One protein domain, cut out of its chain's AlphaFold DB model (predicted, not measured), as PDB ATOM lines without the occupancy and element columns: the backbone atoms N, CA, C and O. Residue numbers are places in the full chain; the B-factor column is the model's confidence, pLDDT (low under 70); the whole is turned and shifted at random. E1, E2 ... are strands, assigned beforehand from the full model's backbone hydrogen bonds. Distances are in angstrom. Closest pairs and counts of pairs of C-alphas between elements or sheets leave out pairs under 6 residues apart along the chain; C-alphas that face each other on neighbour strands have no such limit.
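Overview. This is residues 7 to 98 of the 103 residues of an uncharacterized protein of Acidobacteria bacterium (UniProt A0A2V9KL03). The domain is an elongated sandwich of two sheets face to face: a twisted sheet of four strands, E4, E5, E1 and E7, covers a smaller one of three, E3, E2 and E6. Near residues 10 and 66 the long strands E1 and E5 bend, and at that end Ser 69 of E5 comes close to Thr 32 of E2 in the other sheet, while the link from E4 to E5 makes the far tip of the long axis. The printed part has 92 residues with no named helix and seven named strands, E1 to E7 along the chain; the class is all strand, and both sheets, in the orders E4 - E5 - E1 - E7 and E3 - E2 - E6, are antiparallel. It is only just compact, close to loose, with a radius of gyration of the C-alphas of 14.6 A, and spans 48 by 24 by 18 A.

Arrangement. E1, residues 7 to 19, bends by 71 degrees at residue 10. Its antiparallel neighbours are E5, residues 56 to 69, with N 14 and O 61 at 2.8 A, and E7, residues 90 to 98, with N 92 and O 15 at 2.8 A. E2, residues 24 to 33, forms a hairpin with E3, residues 36 to 41, where N 31 and O 38 are 2.9 A apart. E4, residues 45 to 50, is an edge strand and forms a hairpin with E5; N 47 and O 58 are 2.8 A apart. E5 bends by 84 degrees at residue 66. E6, residues 76 to 82, is the antiparallel neighbour of E2, with N 28 and O 79 at 2.9 A. Between the sheets, the closest C-alphas of E2 and E5 are those of Thr 32 and Ser 69, 5.2 A apart. E3 and E5 are near each other, whereas E4 and E6 are apart. The strands of one sheet stand at 27 degrees to those of the other.

Along the chain. E1 begins at C-alpha 7, (165.027, 144.756, 78.973), and measures 34.4 A from first to last C-alpha. E2 measures 27.0 A, E5 33.8 A and E7 26.3 A. E5 begins at C-alpha 56, (183.943, 156.034, 105.547), and E7 ends at C-alpha 98, (160.837, 146.901, 82.484).

Size, cuts and confidence. The C-alphas of Gly 34 and Ala 53 are the two farthest apart, 48.9 A. The printed part has no cut and no long link. The mean pLDDT of the printed part is 93.0, and residues 53 to 54 are under 70.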
ATOM      1  N   ALA A   7     165.237 143.852  77.845       91.88
ATOM      2  CA  ALA A   7     165.027 144.756  78.973       91.88
ATOM      3  C   ALA A   7     165.355 146.202  78.598       91.88
ATOM      4  O   ALA A   7     166.297 146.475  77.850       91.88
ATOM      5  N   VAL A   8     164.584 147.127  79.166       95.31
ATOM      6  CA  VAL A   8     164.863 148.563  79.137       95.31
ATOM      7  C   VAL A   8     165.085 149.025  80.570       95.31
ATOM      8  O   VAL A   8     164.219 148.846  81.422       95.31
ATOM      9  N   ILE A   9     166.248 149.615  80.834       97.31
ATOM     10  CA  ILE A   9     166.599 150.237  82.115       97.31
ATOM     11  C   ILE A   9     166.436 151.744  81.949       97.31
ATOM     12  O   ILE A   9     167.086 152.346  81.093       97.31
ATOM     13  N   GLU A  10     165.601 152.351  82.785       98.25
ATOM     14  CA  GLU A  10     165.261 153.777  82.705       98.25
ATOM     15  C   GLU A  10     165.862 154.603  83.843       98.25
ATOM     16  O   GLU A  10     165.909 155.833  83.798       98.25
ATOM     17  N   TYR A  11     166.360 153.927  84.873       98.19
ATOM     18  CA  TYR A  11     167.020 154.580  85.984       98.19
ATOM     19  C   TYR A  11     168.153 153.720  86.524       98.19
ATOM     20  O   TYR A  11     167.999 152.514  86.743       98.19
ATOM     21  N   PHE A  12     169.280 154.377  86.767       98.38
ATOM     22  CA  PHE A  12     170.417 153.824  87.479       98.38
ATOM     23  C   PHE A  12     170.669 154.664  88.723       98.38
ATOM     24  O   PHE A  12     170.701 155.895  88.663       98.38
ATOM     25  N   SER A  13     170.926 153.988  89.838       98.38
ATOM     26  CA  SER A  13     171.638 154.594  90.952       98.38
ATOM     27  C   SER A  13     172.593 153.605  91.595       98.38
ATOM     28  O   SER A  13     172.346 152.398  91.615       98.38
ATOM     29  N   ALA A  14     173.678 154.127  92.140       98.31
ATOM     30  CA  ALA A  14     174.594 153.379  92.969       98.31
ATOM     31  C   ALA A  14     175.052 154.236  94.145       98.31
ATOM     32  O   ALA A  14     175.173 155.457  94.035       98.31
ATOM     33  N   GLU A  15     175.306 153.562  95.254       97.69
ATOM     34  CA  GLU A  15     175.902 154.122  96.461       97.69
ATOM     35  C   GLU A  15     177.080 153.237  96.843       97.69
ATOM     36  O   GLU A  15     176.971 152.011  96.770       97.69
ATOM     37  N   ALA A  16     178.202 153.847  97.204       96.69
ATOM     38  CA  ALA A  16     179.375 153.135  97.665       96.69
ATOM     39  C   ALA A  16     179.911 153.748  98.952       96.69
ATOM     40  O   ALA A  16     180.151 154.955  99.016       96.69
ATOM     41  N   ASP A  17     180.194 152.867  99.898       95.06
ATOM     42  CA  ASP A  17     180.770 153.172 101.194       95.06
ATOM     43  C   ASP A  17     182.194 152.627 101.202       95.06
ATOM     44  O   ASP A  17     182.429 151.414 101.270       95.06
ATOM     45  N   LEU A  18     183.169 153.526 101.070       94.44
ATOM     46  CA  LEU A  18     184.580 153.166 101.008       94.44
ATOM     47  C   LEU A  18     185.337 153.707 102.224       94.44
ATOM     48  O   LEU A  18     185.032 154.791 102.702       94.44
ATOM     49  N   PRO A  19     186.377 153.017 102.711       93.69
ATOM     50  CA  PRO A  19     187.280 153.561 103.719       93.69
ATOM     51  C   PRO A  19     187.804 154.947 103.327       93.69
ATOM     52  O   PRO A  19     188.181 155.163 102.172       93.69
ATOM     53  N   ALA A  20     187.858 155.865 104.290       91.38
ATOM     54  CA  ALA A  20     188.232 157.250 104.030       91.38
ATOM     55  C   ALA A  20     189.573 157.372 103.290       91.38
ATOM     56  O   ALA A  20     190.554 156.692 103.601       91.38
ATOM     57  N   GLY A  21     189.606 158.256 102.293       90.12
ATOM     58  CA  GLY A  21     190.760 158.464 101.420       90.12
ATOM     59  C   GLY A  21     190.807 157.542 100.199       90.12
ATOM     60  O   GLY A  21     191.537 157.845  99.249       90.12
ATOM     61  N   GLN A  22     190.009 156.469 100.157       93.94
ATOM     62  CA  GLN A  22     189.814 155.702  98.927       93.94
ATOM     63  C   GLN A  22     188.938 156.470  97.931       93.94
ATOM     64  O   GLN A  22     188.198 157.391  98.276       93.94
ATOM     65  N   LYS A  23     189.064 156.113  96.654       93.12
ATOM     66  CA  LYS A  23     188.324 156.710  95.541       93.12
ATOM     67  C   LYS A  23     187.587 155.620  94.793       93.12
ATOM     68  O   LYS A  23     188.192 154.602  94.456       93.12
ATOM     69  N   LEU A  24     186.316 155.872  94.502       95.06
ATOM     70  CA  LEU A  24     185.559 155.100  93.533       95.06
ATOM     71  C   LEU A  24     185.922 155.606  92.134       95.06
ATOM     72  O   LEU A  24     185.736 156.784  91.837       95.06
ATOM     73  N   LEU A  25     186.524 154.738  91.324       92.06
ATOM     74  CA  LEU A  25     187.075 155.085  90.013       92.06
ATOM     75  C   LEU A  25     186.080 154.793  88.895       92.06
ATOM     76  O   LEU A  25     185.903 155.614  88.000       92.06
ATOM     77  N   GLU A  26     185.421 153.640  88.965       92.56
ATOM     78  CA  GLU A  26     184.481 153.195  87.942       92.56
ATOM     79  C   GLU A  26     183.162 152.779  88.585       92.56
ATOM     80  O   GLU A  26     183.144 152.115  89.623       92.56
ATOM     81  N   LEU A  27     182.069 153.150  87.925       96.69
ATOM     82  CA  LEU A  27     180.729 152.614  88.121       96.69
ATOM     83  C   LEU A  27     180.144 152.373  86.737       96.69
ATOM     84  O   LEU A  27     179.762 153.317  86.046       96.69
ATOM     85  N   ASN A  28     180.106 151.111  86.326       97.38
ATOM     86  CA  ASN A  28     179.696 150.732  84.986       97.38
ATOM     87  C   ASN A  28     178.473 149.819  85.025       97.38
ATOM     88  O   ASN A  28     178.380 148.891  85.833       97.38
ATOM     89  N   VAL A  29     177.563 150.066  84.089       97.88
ATOM     90  CA  VAL A  29     176.560 149.097  83.657       97.88
ATOM     91  C   VAL A  29     176.955 148.673  82.256       97.88
ATOM     92  O   VAL A  29     177.016 149.502  81.357       97.88
ATOM     93  N   THR A  30     177.218 147.395  82.055       97.81
ATOM     94  CA  THR A  30     177.518 146.840  80.737       97.81
ATOM     95  C   THR A  30     176.317 146.030  80.275       97.81
ATOM     96  O   THR A  30     175.860 145.151  81.005       97.81
ATOM     97  N   THR A  31     175.789 146.324  79.087       97.44
ATOM     98  CA  THR A  31     174.659 145.589  78.503       97.44
ATOM     99  C   THR A  31     175.062 144.829  77.246       97.44
ATOM    100  O   THR A  31     176.025 145.190  76.578       97.44
ATOM    101  N   THR A  32     174.337 143.768  76.903       96.25
ATOM    102  CA  THR A  32     174.439 143.106  75.596       96.25
ATOM    103  C   THR A  32     173.265 143.538  74.724       96.25
ATOM    104  O   THR A  32     172.140 143.455  75.192       96.25
ATOM    105  N   VAL A  33     173.495 144.009  73.496       93.44
ATOM    106  CA  VAL A  33     172.438 144.400  72.542       93.44
ATOM    107  C   VAL A  33     172.734 143.810  71.168       93.44
ATOM    108  O   VAL A  33     173.764 144.118  70.557       93.44
ATOM    109  N   GLY A  34     171.844 142.952  70.673       90.75
ATOM    110  CA  GLY A  34     172.066 142.195  69.442       90.75
ATOM    111  C   GLY A  34     173.367 141.384  69.480       90.75
ATOM    112  O   GLY A  34     174.080 141.327  68.479       90.75
ATOM    113  N   GLY A  35     173.724 140.836  70.646       90.56
ATOM    114  CA  GLY A  35     174.976 140.107  70.876       90.56
ATOM    115  C   GLY A  35     176.225 140.974  71.087       90.56
ATOM    116  O   GLY A  35     177.298 140.426  71.338       90.56
ATOM    117  N   ASN A  36     176.120 142.306  71.023       94.06
ATOM    118  CA  ASN A  36     177.254 143.213  71.228       94.06
ATOM    119  C   ASN A  36     177.300 143.743  72.657       94.06
ATOM    120  O   ASN A  36     176.288 144.197  73.181       94.06
ATOM    121  N   THR A  37     178.485 143.765  73.260       95.69
ATOM    122  CA  THR A  37     178.704 144.339  74.593       95.69
ATOM    123  C   THR A  37     178.838 145.861  74.518       95.69
ATOM    124  O   THR A  37     179.706 146.374  73.815       95.69
ATOM    125  N   VAL A  38     178.014 146.581  75.278       96.69
ATOM    126  CA  VAL A  38     177.950 148.045  75.324       96.69
ATOM    127  C   VAL A  38     178.160 148.525  76.768       96.69
ATOM    128  O   VAL A  38     177.289 148.299  77.611       96.69
ATOM    129  N   PRO A  39     179.300 149.164  77.088       96.88
ATOM    130  CA  PRO A  39     179.551 149.711  78.418       96.88
ATOM    131  C   PRO A  39     178.915 151.098  78.594       96.88
ATOM    132  O   PRO A  39     178.969 151.935  77.693       96.88
ATOM    133  N   HIS A  40     178.379 151.362  79.786       97.56
ATOM    134  CA  HIS A  40     177.814 152.650  80.197       97.56
ATOM    135  C   HIS A  40     178.434 153.079  81.526       97.56
ATOM    136  O   HIS A  40     178.221 152.423  82.546       97.56
ATOM    137  N   SER A  41     179.192 154.176  81.520       97.44
ATOM    138  CA  SER A  41     179.862 154.698  82.714       97.44
ATOM    139  C   SER A  41     179.045 155.789  83.395       97.44
ATOM    140  O   SER A  41     178.579 156.730  82.754       97.44
ATOM    141  N   PHE A  42     178.932 155.691  84.714       97.44
ATOM    142  CA  PHE A  42     178.300 156.682  85.574       97.44
ATOM    143  C   PHE A  42     179.363 157.320  86.460       97.44
ATOM    144  O   PHE A  42     180.204 156.630  87.030       97.44
ATOM    145  N   ILE A  43     179.344 158.648  86.569       96.06
ATOM    146  CA  ILE A  43     180.364 159.386  87.318       96.06
ATOM    147  C   ILE A  43     179.962 159.421  88.798       96.06
ATOM    148  O   ILE A  43     178.945 160.043  89.126       96.06
ATOM    149  N   PRO A  44     180.727 158.790  89.704       95.88
ATOM    150  CA  PRO A  44     180.463 158.904  91.126       95.88
ATOM    151  C   PRO A  44     180.805 160.293  91.651       95.88
ATOM    152  O   PRO A  44     181.835 160.879  91.318       95.88
ATOM    153  N   THR A  45     179.954 160.796  92.535       96.56
ATOM    154  CA  THR A  45     180.144 162.052  93.254       96.56
ATOM    155  C   THR A  45     180.352 161.744  94.729       96.56
ATOM    156  O   THR A  45     179.553 161.036  95.336       96.56
ATOM    157  N   PHE A  46     181.422 162.277  95.313       95.94
ATOM    158  CA  PHE A  46     181.629 162.238  96.760       95.94
ATOM    159  C   PHE A  46     180.573 163.103  97.457       95.94
ATOM    160  O   PHE A  46     180.398 164.268  97.102       95.94
ATOM    161  N   THR A  47     179.883 162.542  98.446       95.62
ATOM    162  CA  THR A  47     178.777 163.217  99.153       95.62
ATOM    163  C   THR A  47     179.123 163.617 100.579       95.62
ATOM    164  O   THR A  47     178.463 164.482 101.151       95.62
ATOM    165  N   GLY A  48     180.180 163.035 101.139       92.94
ATOM    166  CA  GLY A  48     180.637 163.318 102.488       92.94
ATOM    167  C   GLY A  48     181.295 162.105 103.123       92.94
ATOM    168  O   GLY A  48     181.434 161.050 102.501       92.94
ATOM    169  N   SER A  49     181.676 162.272 104.383       92.75
ATOM    170  CA  SER A  49     182.229 161.197 105.197       92.75
ATOM    171  C   SER A  49     181.363 160.997 106.436       92.75
ATOM    172  O   SER A  49     180.943 161.969 107.069       92.75
ATOM    173  N   PHE A  50     181.109 159.742 106.799       82.44
ATOM    174  CA  PHE A  50     180.439 159.378 108.045       82.44
ATOM    175  C   PHE A  50     181.469 158.954 109.105       82.44
ATOM    176  O   PHE A  50     182.482 158.326 108.792       82.44
ATOM    177  N   LEU A  51     181.213 159.301 110.372       71.75
ATOM    178  CA  LEU A  51     182.026 158.916 111.533       71.75
ATOM    179  C   LEU A  51     181.103 158.347 112.621       71.75
ATOM    180  O   LEU A  51     180.236 159.071 113.114       71.75
ATOM    181  N   PRO A  52     181.301 157.074 113.018       71.31
ATOM    182  CA  PRO A  52     182.249 156.818 114.109       71.31
ATOM    183  C   PRO A  52     183.200 155.615 113.890       71.31
ATOM    184  O   PRO A  52     182.950 154.755 113.056       71.31
ATOM    185  N   ALA A  53     184.273 155.560 114.702       61.47
ATOM    186  CA  ALA A  53     185.358 154.554 114.816       61.47
ATOM    187  C   ALA A  53     186.171 154.210 113.545       61.47
ATOM    188  O   ALA A  53     187.390 154.079 113.639       61.47
ATOM    189  N   SER A  54     185.541 154.148 112.374       69.31
ATOM    190  CA  SER A  54     186.174 153.982 111.066       69.31
ATOM    191  C   SER A  54     185.582 155.015 110.119       69.31
ATOM    192  O   SER A  54     184.388 154.990 109.840       69.31
ATOM    193  N   ALA A  55     186.407 155.948 109.651       86.62
ATOM    194  CA  ALA A  55     185.966 156.955 108.695       86.62
ATOM    195  C   ALA A  55     185.636 156.287 107.351       86.62
ATOM    196  O   ALA A  55     186.474 155.570 106.795       86.62
ATOM    197  N   VAL A  56     184.428 156.531 106.842       93.00
ATOM    198  CA  VAL A  56     183.943 156.034 105.547       93.00
ATOM    199  C   VAL A  56     183.575 157.231 104.675       93.00
ATOM    200  O   VAL A  56     182.877 158.129 105.138       93.00
ATOM    201  N   ASP A  57     184.049 157.236 103.434       94.50
ATOM    202  CA  ASP A  57     183.682 158.169 102.376       94.50
ATOM    203  C   ASP A  57     182.521 157.588 101.558       94.50
ATOM    204  O   ASP A  57     182.596 156.453 101.081       94.50
ATOM    205  N   ILE A  58     181.469 158.388 101.375       95.56
ATOM    206  CA  ILE A  58     180.239 157.988 100.685       95.56
ATOM    207  C   ILE A  58     180.232 158.582  99.276       95.56
ATOM    208  O   ILE A  58     180.325 159.803  99.090       95.56
ATOM    209  N   PHE A  59     180.063 157.724  98.276       97.50
ATOM    210  CA  PHE A  59     179.959 158.097  96.869       97.50
ATOM    211  C   PHE A  59     178.594 157.714  96.319       97.50
ATOM    212  O   PHE A  59     178.120 156.606  96.549       97.50
ATOM    213  N   VAL A  60     177.990 158.600  95.529       97.56
ATOM    214  CA  VAL A  60     176.721 158.319  94.851       97.56
ATOM    215  C   VAL A  60     176.820 158.624  93.366       97.56
ATOM    216  O   VAL A  60     177.477 159.577  92.951       97.56
ATOM    217  N   ALA A  61     176.125 157.839  92.558       97.94
ATOM    218  CA  ALA A  61     175.828 158.169  91.174       97.94
ATOM    219  C   ALA A  61     174.353 157.877  90.932       97.94
ATOM    220  O   ALA A  61     173.854 156.833  91.343       97.94
ATOM    221  N   SER A  62     173.642 158.785  90.272       97.88
ATOM    222  CA  SER A  62     172.269 158.529  89.845       97.88
ATOM    223  C   SER A  62     171.956 159.297  88.576       97.88
ATOM    224  O   SER A  62     172.404 160.431  88.407       97.88
ATOM    225  N   ALA A  63     171.215 158.666  87.674       97.62
ATOM    226  CA  ALA A  63     170.761 159.306  86.453       97.62
ATOM    227  C   ALA A  63     169.510 158.599  85.906       97.62
ATOM    228  O   ALA A  63     169.494 157.364  85.822       97.62
ATOM    229  N   PRO A  64     168.492 159.361  85.459       98.12
ATOM    230  CA  PRO A  64     167.585 158.881  84.426       98.12
ATOM    231  C   PRO A  64     168.418 158.466  83.213       98.12
ATOM    232  O   PRO A  64     169.302 159.201  82.772       98.12
ATOM    233  N   THR A  65     168.165 157.276  82.693       96.88
ATOM    234  CA  THR A  65     168.916 156.709  81.575       96.88
ATOM    235  C   THR A  65     167.965 155.990  80.629       96.88
ATOM    236  O   THR A  65     166.758 155.956  80.851       96.88
ATOM    237  N   ARG A  66     168.489 155.442  79.538       96.38
ATOM    238  CA  ARG A  66     167.739 154.538  78.670       96.38
ATOM    239  C   ARG A  66     168.689 153.513  78.080       96.38
ATOM    240  O   ARG A  66     169.229 153.709  76.993       96.38
ATOM    241  N   LEU A  67     168.925 152.447  78.839       97.06
ATOM    242  CA  LEU A  67     169.803 151.352  78.436       97.06
ATOM    243  C   LEU A  67     168.961 150.187  77.933       97.06
ATOM    244  O   LEU A  67     167.928 149.865  78.515       97.06
ATOM    245  N   TYR A  68     169.437 149.543  76.877       95.69
ATOM    246  CA  TYR A  68     168.814 148.357  76.302       95.69
ATOM    247  C   TYR A  68     169.680 147.143  76.600       95.69
ATOM    248  O   TYR A  68     170.909 147.255  76.651       95.69
ATOM    249  N   SER A  69     169.040 145.995  76.790       95.25
ATOM    250  CA  SER A  69     169.708 144.719  77.008       95.25
ATOM    251  C   SER A  69     168.909 143.573  76.383       95.25
ATOM    252  O   SER A  69     167.677 143.571  76.422       95.25
ATOM    253  N   ASP A  70     169.615 142.616  75.794       92.56
ATOM    254  CA  ASP A  70     169.084 141.360  75.285       92.56
ATOM    255  C   ASP A  70     168.567 140.473  76.430       92.56
ATOM    256  O   ASP A  70     168.879 140.652  77.607       92.56
ATOM    257  N   SER A  71     167.801 139.443  76.078       85.44
ATOM    258  CA  SER A  71     167.384 138.415  77.031       85.44
ATOM    259  C   SER A  71     168.555 137.531  77.465       85.44
ATOM    260  O   SER A  71     169.335 137.090  76.621       85.44
ATOM    261  N   GLY A  72     168.599 137.139  78.740       80.62
ATOM    262  CA  GLY A  72     169.443 136.033  79.205       80.62
ATOM    263  C   GLY A  72     170.384 136.395  80.347       80.62
ATOM    264  O   GLY A  72     170.575 137.560  80.687       80.62
ATOM    265  N   ALA A  73     170.968 135.367  80.965       81.25
ATOM    266  CA  ALA A  73     171.941 135.553  82.033       81.25
ATOM    267  C   ALA A  73     173.204 136.244  81.495       81.25
ATOM    268  O   ALA A  73     173.756 135.831  80.479       81.25
ATOM    269  N   GLY A  74     173.664 137.285  82.193       84.75
ATOM    270  CA  GLY A  74     174.867 138.039  81.823       84.75
ATOM    271  C   GLY A  74     174.656 139.148  80.787       84.75
ATOM    272  O   GLY A  74     175.611 139.846  80.469       84.75
ATOM    273  N   SER A  75     173.425 139.354  80.312       91.62
ATOM    274  CA  SER A  75     173.053 140.455  79.406       91.62
ATOM    275  C   SER A  75     173.134 141.843  80.054       91.62
ATOM    276  O   SER A  75     173.180 142.858  79.354       91.62
ATOM    277  N   VAL A  76     173.157 141.894  81.388       95.44
ATOM    278  CA  VAL A  76     173.445 143.077  82.199       95.44
ATOM    279  C   VAL A  76     174.515 142.705  83.215       95.44
ATOM    280  O   VAL A  76     174.366 141.736  83.964       95.44
ATOM    281  N   ARG A  77     175.588 143.489  83.263       96.38
ATOM    282  CA  ARG A  77     176.687 143.344  84.214       96.38
ATOM    283  C   ARG A  77     176.920 144.666  84.933       96.38
ATOM    284  O   ARG A  77     176.928 145.723  84.311       96.38
ATOM    285  N   LEU A  78     177.104 144.583  86.244       97.06
ATOM    286  CA  LEU A  78     177.351 145.715  87.130       97.06
ATOM    287  C   LEU A  78     178.788 145.636  87.623       97.06
ATOM    288  O   LEU A  78     179.217 144.583  88.100       97.06
ATOM    289  N   GLU A  79     179.537 146.722  87.484       96.69
ATOM    290  CA  GLU A  79     180.952 146.760  87.845       96.69
ATOM    291  C   GLU A  79     181.271 148.044  88.605       96.69
ATOM    292  O   GLU A  79     180.807 149.128  88.254       96.69
ATOM    293  N   ALA A  80     182.082 147.903  89.649       96.12
ATOM    294  CA  ALA A  80     182.675 149.008  90.380       96.12
ATOM    295  C   ALA A  80     184.164 148.743  90.572       96.12
ATOM    296  O   ALA A  80     184.566 147.603  90.822       96.12
ATOM    297  N   SER A  81     184.974 149.795  90.516       94.75
ATOM    298  CA  SER A  81     186.388 149.706  90.870       94.75
ATOM    299  C   SER A  81     186.814 150.870  91.750       94.75
ATOM    300  O   SER A  81     186.244 151.963  91.718       94.75
ATOM    301  N   ARG A  82     187.820 150.617  92.583       94.75
ATOM    302  CA  ARG A  82     188.360 151.570  93.553       94.75
ATOM    303  C   ARG A  82     189.880 151.555  93.527       94.75
ATOM    304  O   ARG A  82     190.487 150.564  93.129       94.75
ATOM    305  N   ASN A  83     190.494 152.639  93.986       93.50
ATOM    306  CA  ASN A  83     191.945 152.839  93.906       93.50
ATOM    307  C   ASN A  83     192.787 151.987  94.879       93.50
ATOM    308  O   ASN A  83     194.004 151.928  94.717       93.50
ATOM    309  N   ALA A  84     192.187 151.361  95.896       88.50
ATOM    310  CA  ALA A  84     192.894 150.524  96.865       88.50
ATOM    311  C   ALA A  84     191.989 149.422  97.431       88.50
ATOM    312  O   ALA A  84     190.800 149.635  97.652       88.50
ATOM    313  N   THR A  85     192.555 148.246  97.707       82.12
ATOM    314  CA  THR A  85     191.822 147.073  98.224       82.12
ATOM    315  C   THR A  85     192.205 146.689  99.655       82.12
ATOM    316  O   THR A  85     191.807 145.631 100.132       82.12
ATOM    317  N   SER A  86     192.951 147.548 100.355       82.00
ATOM    318  CA  SER A  86     193.518 147.272 101.684       82.00
ATOM    319  C   SER A  86     192.486 147.027 102.792       82.00
ATOM    320  O   SER A  86     192.830 146.448 103.818       82.00
ATOM    321  N   LEU A  87     191.238 147.457 102.599       84.06
ATOM    322  CA  LEU A  87     190.123 147.328 103.541       84.06
ATOM    323  C   LEU A  87     188.830 147.021 102.773       84.06
ATOM    324  O   LEU A  87     188.739 147.336 101.590       84.06
ATOM    325  N   GLY A  88     187.828 146.421 103.421       86.44
ATOM    326  CA  GLY A  88     186.505 146.186 102.820       86.44
ATOM    327  C   GLY A  88     185.783 147.489 102.457       86.44
ATOM    328  O   GLY A  88     186.124 148.548 102.972       86.44
ATOM    329  N   GLY A  89     184.837 147.416 101.531       90.19
ATOM    330  CA  GLY A  89     183.951 148.514 101.152       90.19
ATOM    331  C   GLY A  89     182.724 147.934 100.463       90.19
ATOM    332  O   GLY A  89     182.826 146.863  99.857       90.19
ATOM    333  N   ASP A  90     181.599 148.626 100.566       93.31
ATOM    334  CA  ASP A  90     180.311 148.149 100.071       93.31
ATOM    335  C   ASP A  90     179.862 148.983  98.872       93.31
ATOM    336  O   ASP A  90     180.102 150.189  98.813       93.31
ATOM    337  N   VAL A  91     179.219 148.338  97.894       95.62
ATOM    338  CA  VAL A  91     178.612 149.017  96.741       95.62
ATOM    339  C   VAL A  91     177.221 148.450  96.504       95.62
ATOM    340  O   VAL A  91     177.052 147.257  96.254       95.62
ATOM    341  N   ASN A  92     176.224 149.326  96.538       97.31
ATOM    342  CA  ASN A  92     174.825 149.002  96.320       97.31
ATOM    343  C   ASN A  92     174.365 149.558  94.975       97.31
ATOM    344  O   ASN A  92     174.175 150.765  94.831       97.31
ATOM    345  N   PHE A  93     174.133 148.675  94.006       97.94
ATOM    346  CA  PHE A  93     173.560 149.025  92.708       97.94
ATOM    347  C   PHE A  93     172.039 148.887  92.722       97.94
ATOM    348  O   PHE A  93     171.493 147.915  93.242       97.94
ATOM    349  N   ARG A  94     171.346 149.838  92.099       98.00
ATOM    350  CA  ARG A  94     169.891 149.836  91.949       98.00
ATOM    351  C   ARG A  94     169.542 150.207  90.511       98.00
ATOM    352  O   ARG A  94     169.912 151.276  90.027       98.00
ATOM    353  N   LEU A  95     168.819 149.314  89.844       96.75
ATOM    354  CA  LEU A  95     168.295 149.504  88.496       96.75
ATOM    355  C   LEU A  95     166.771 149.508  88.550       96.75
ATOM    356  O   LEU A  95     166.168 148.739  89.300       96.75
ATOM    357  N   SER A  96     166.137 150.347  87.741       97.50
ATOM    358  CA  SER A  96     164.688 150.308  87.538       97.50
ATOM    359  C   SER A  96     164.362 150.409  86.057       97.50
ATOM    360  O   SER A  96     165.063 151.081  85.298       97.50
ATOM    361  N   GLY A  97     163.318 149.699  85.645       95.44
ATOM    362  CA  GLY A  97     162.957 149.537  84.246       95.44
ATOM    363  C   GLY A  97     161.913 148.445  84.063       95.44
ATOM    364  O   GLY A  97     161.209 148.085  85.009       95.44
ATOM    365  N   TYR A  98     161.829 147.905  82.851       93.81
ATOM    366  CA  TYR A  98     160.837 146.901  82.484       93.81
ATOM    367  C   TYR A  98     161.389 145.889  81.477       93.81
ATOM    368  O   TYR A  98     162.334 146.159  80.733       93.81
TER     369      TYR A  98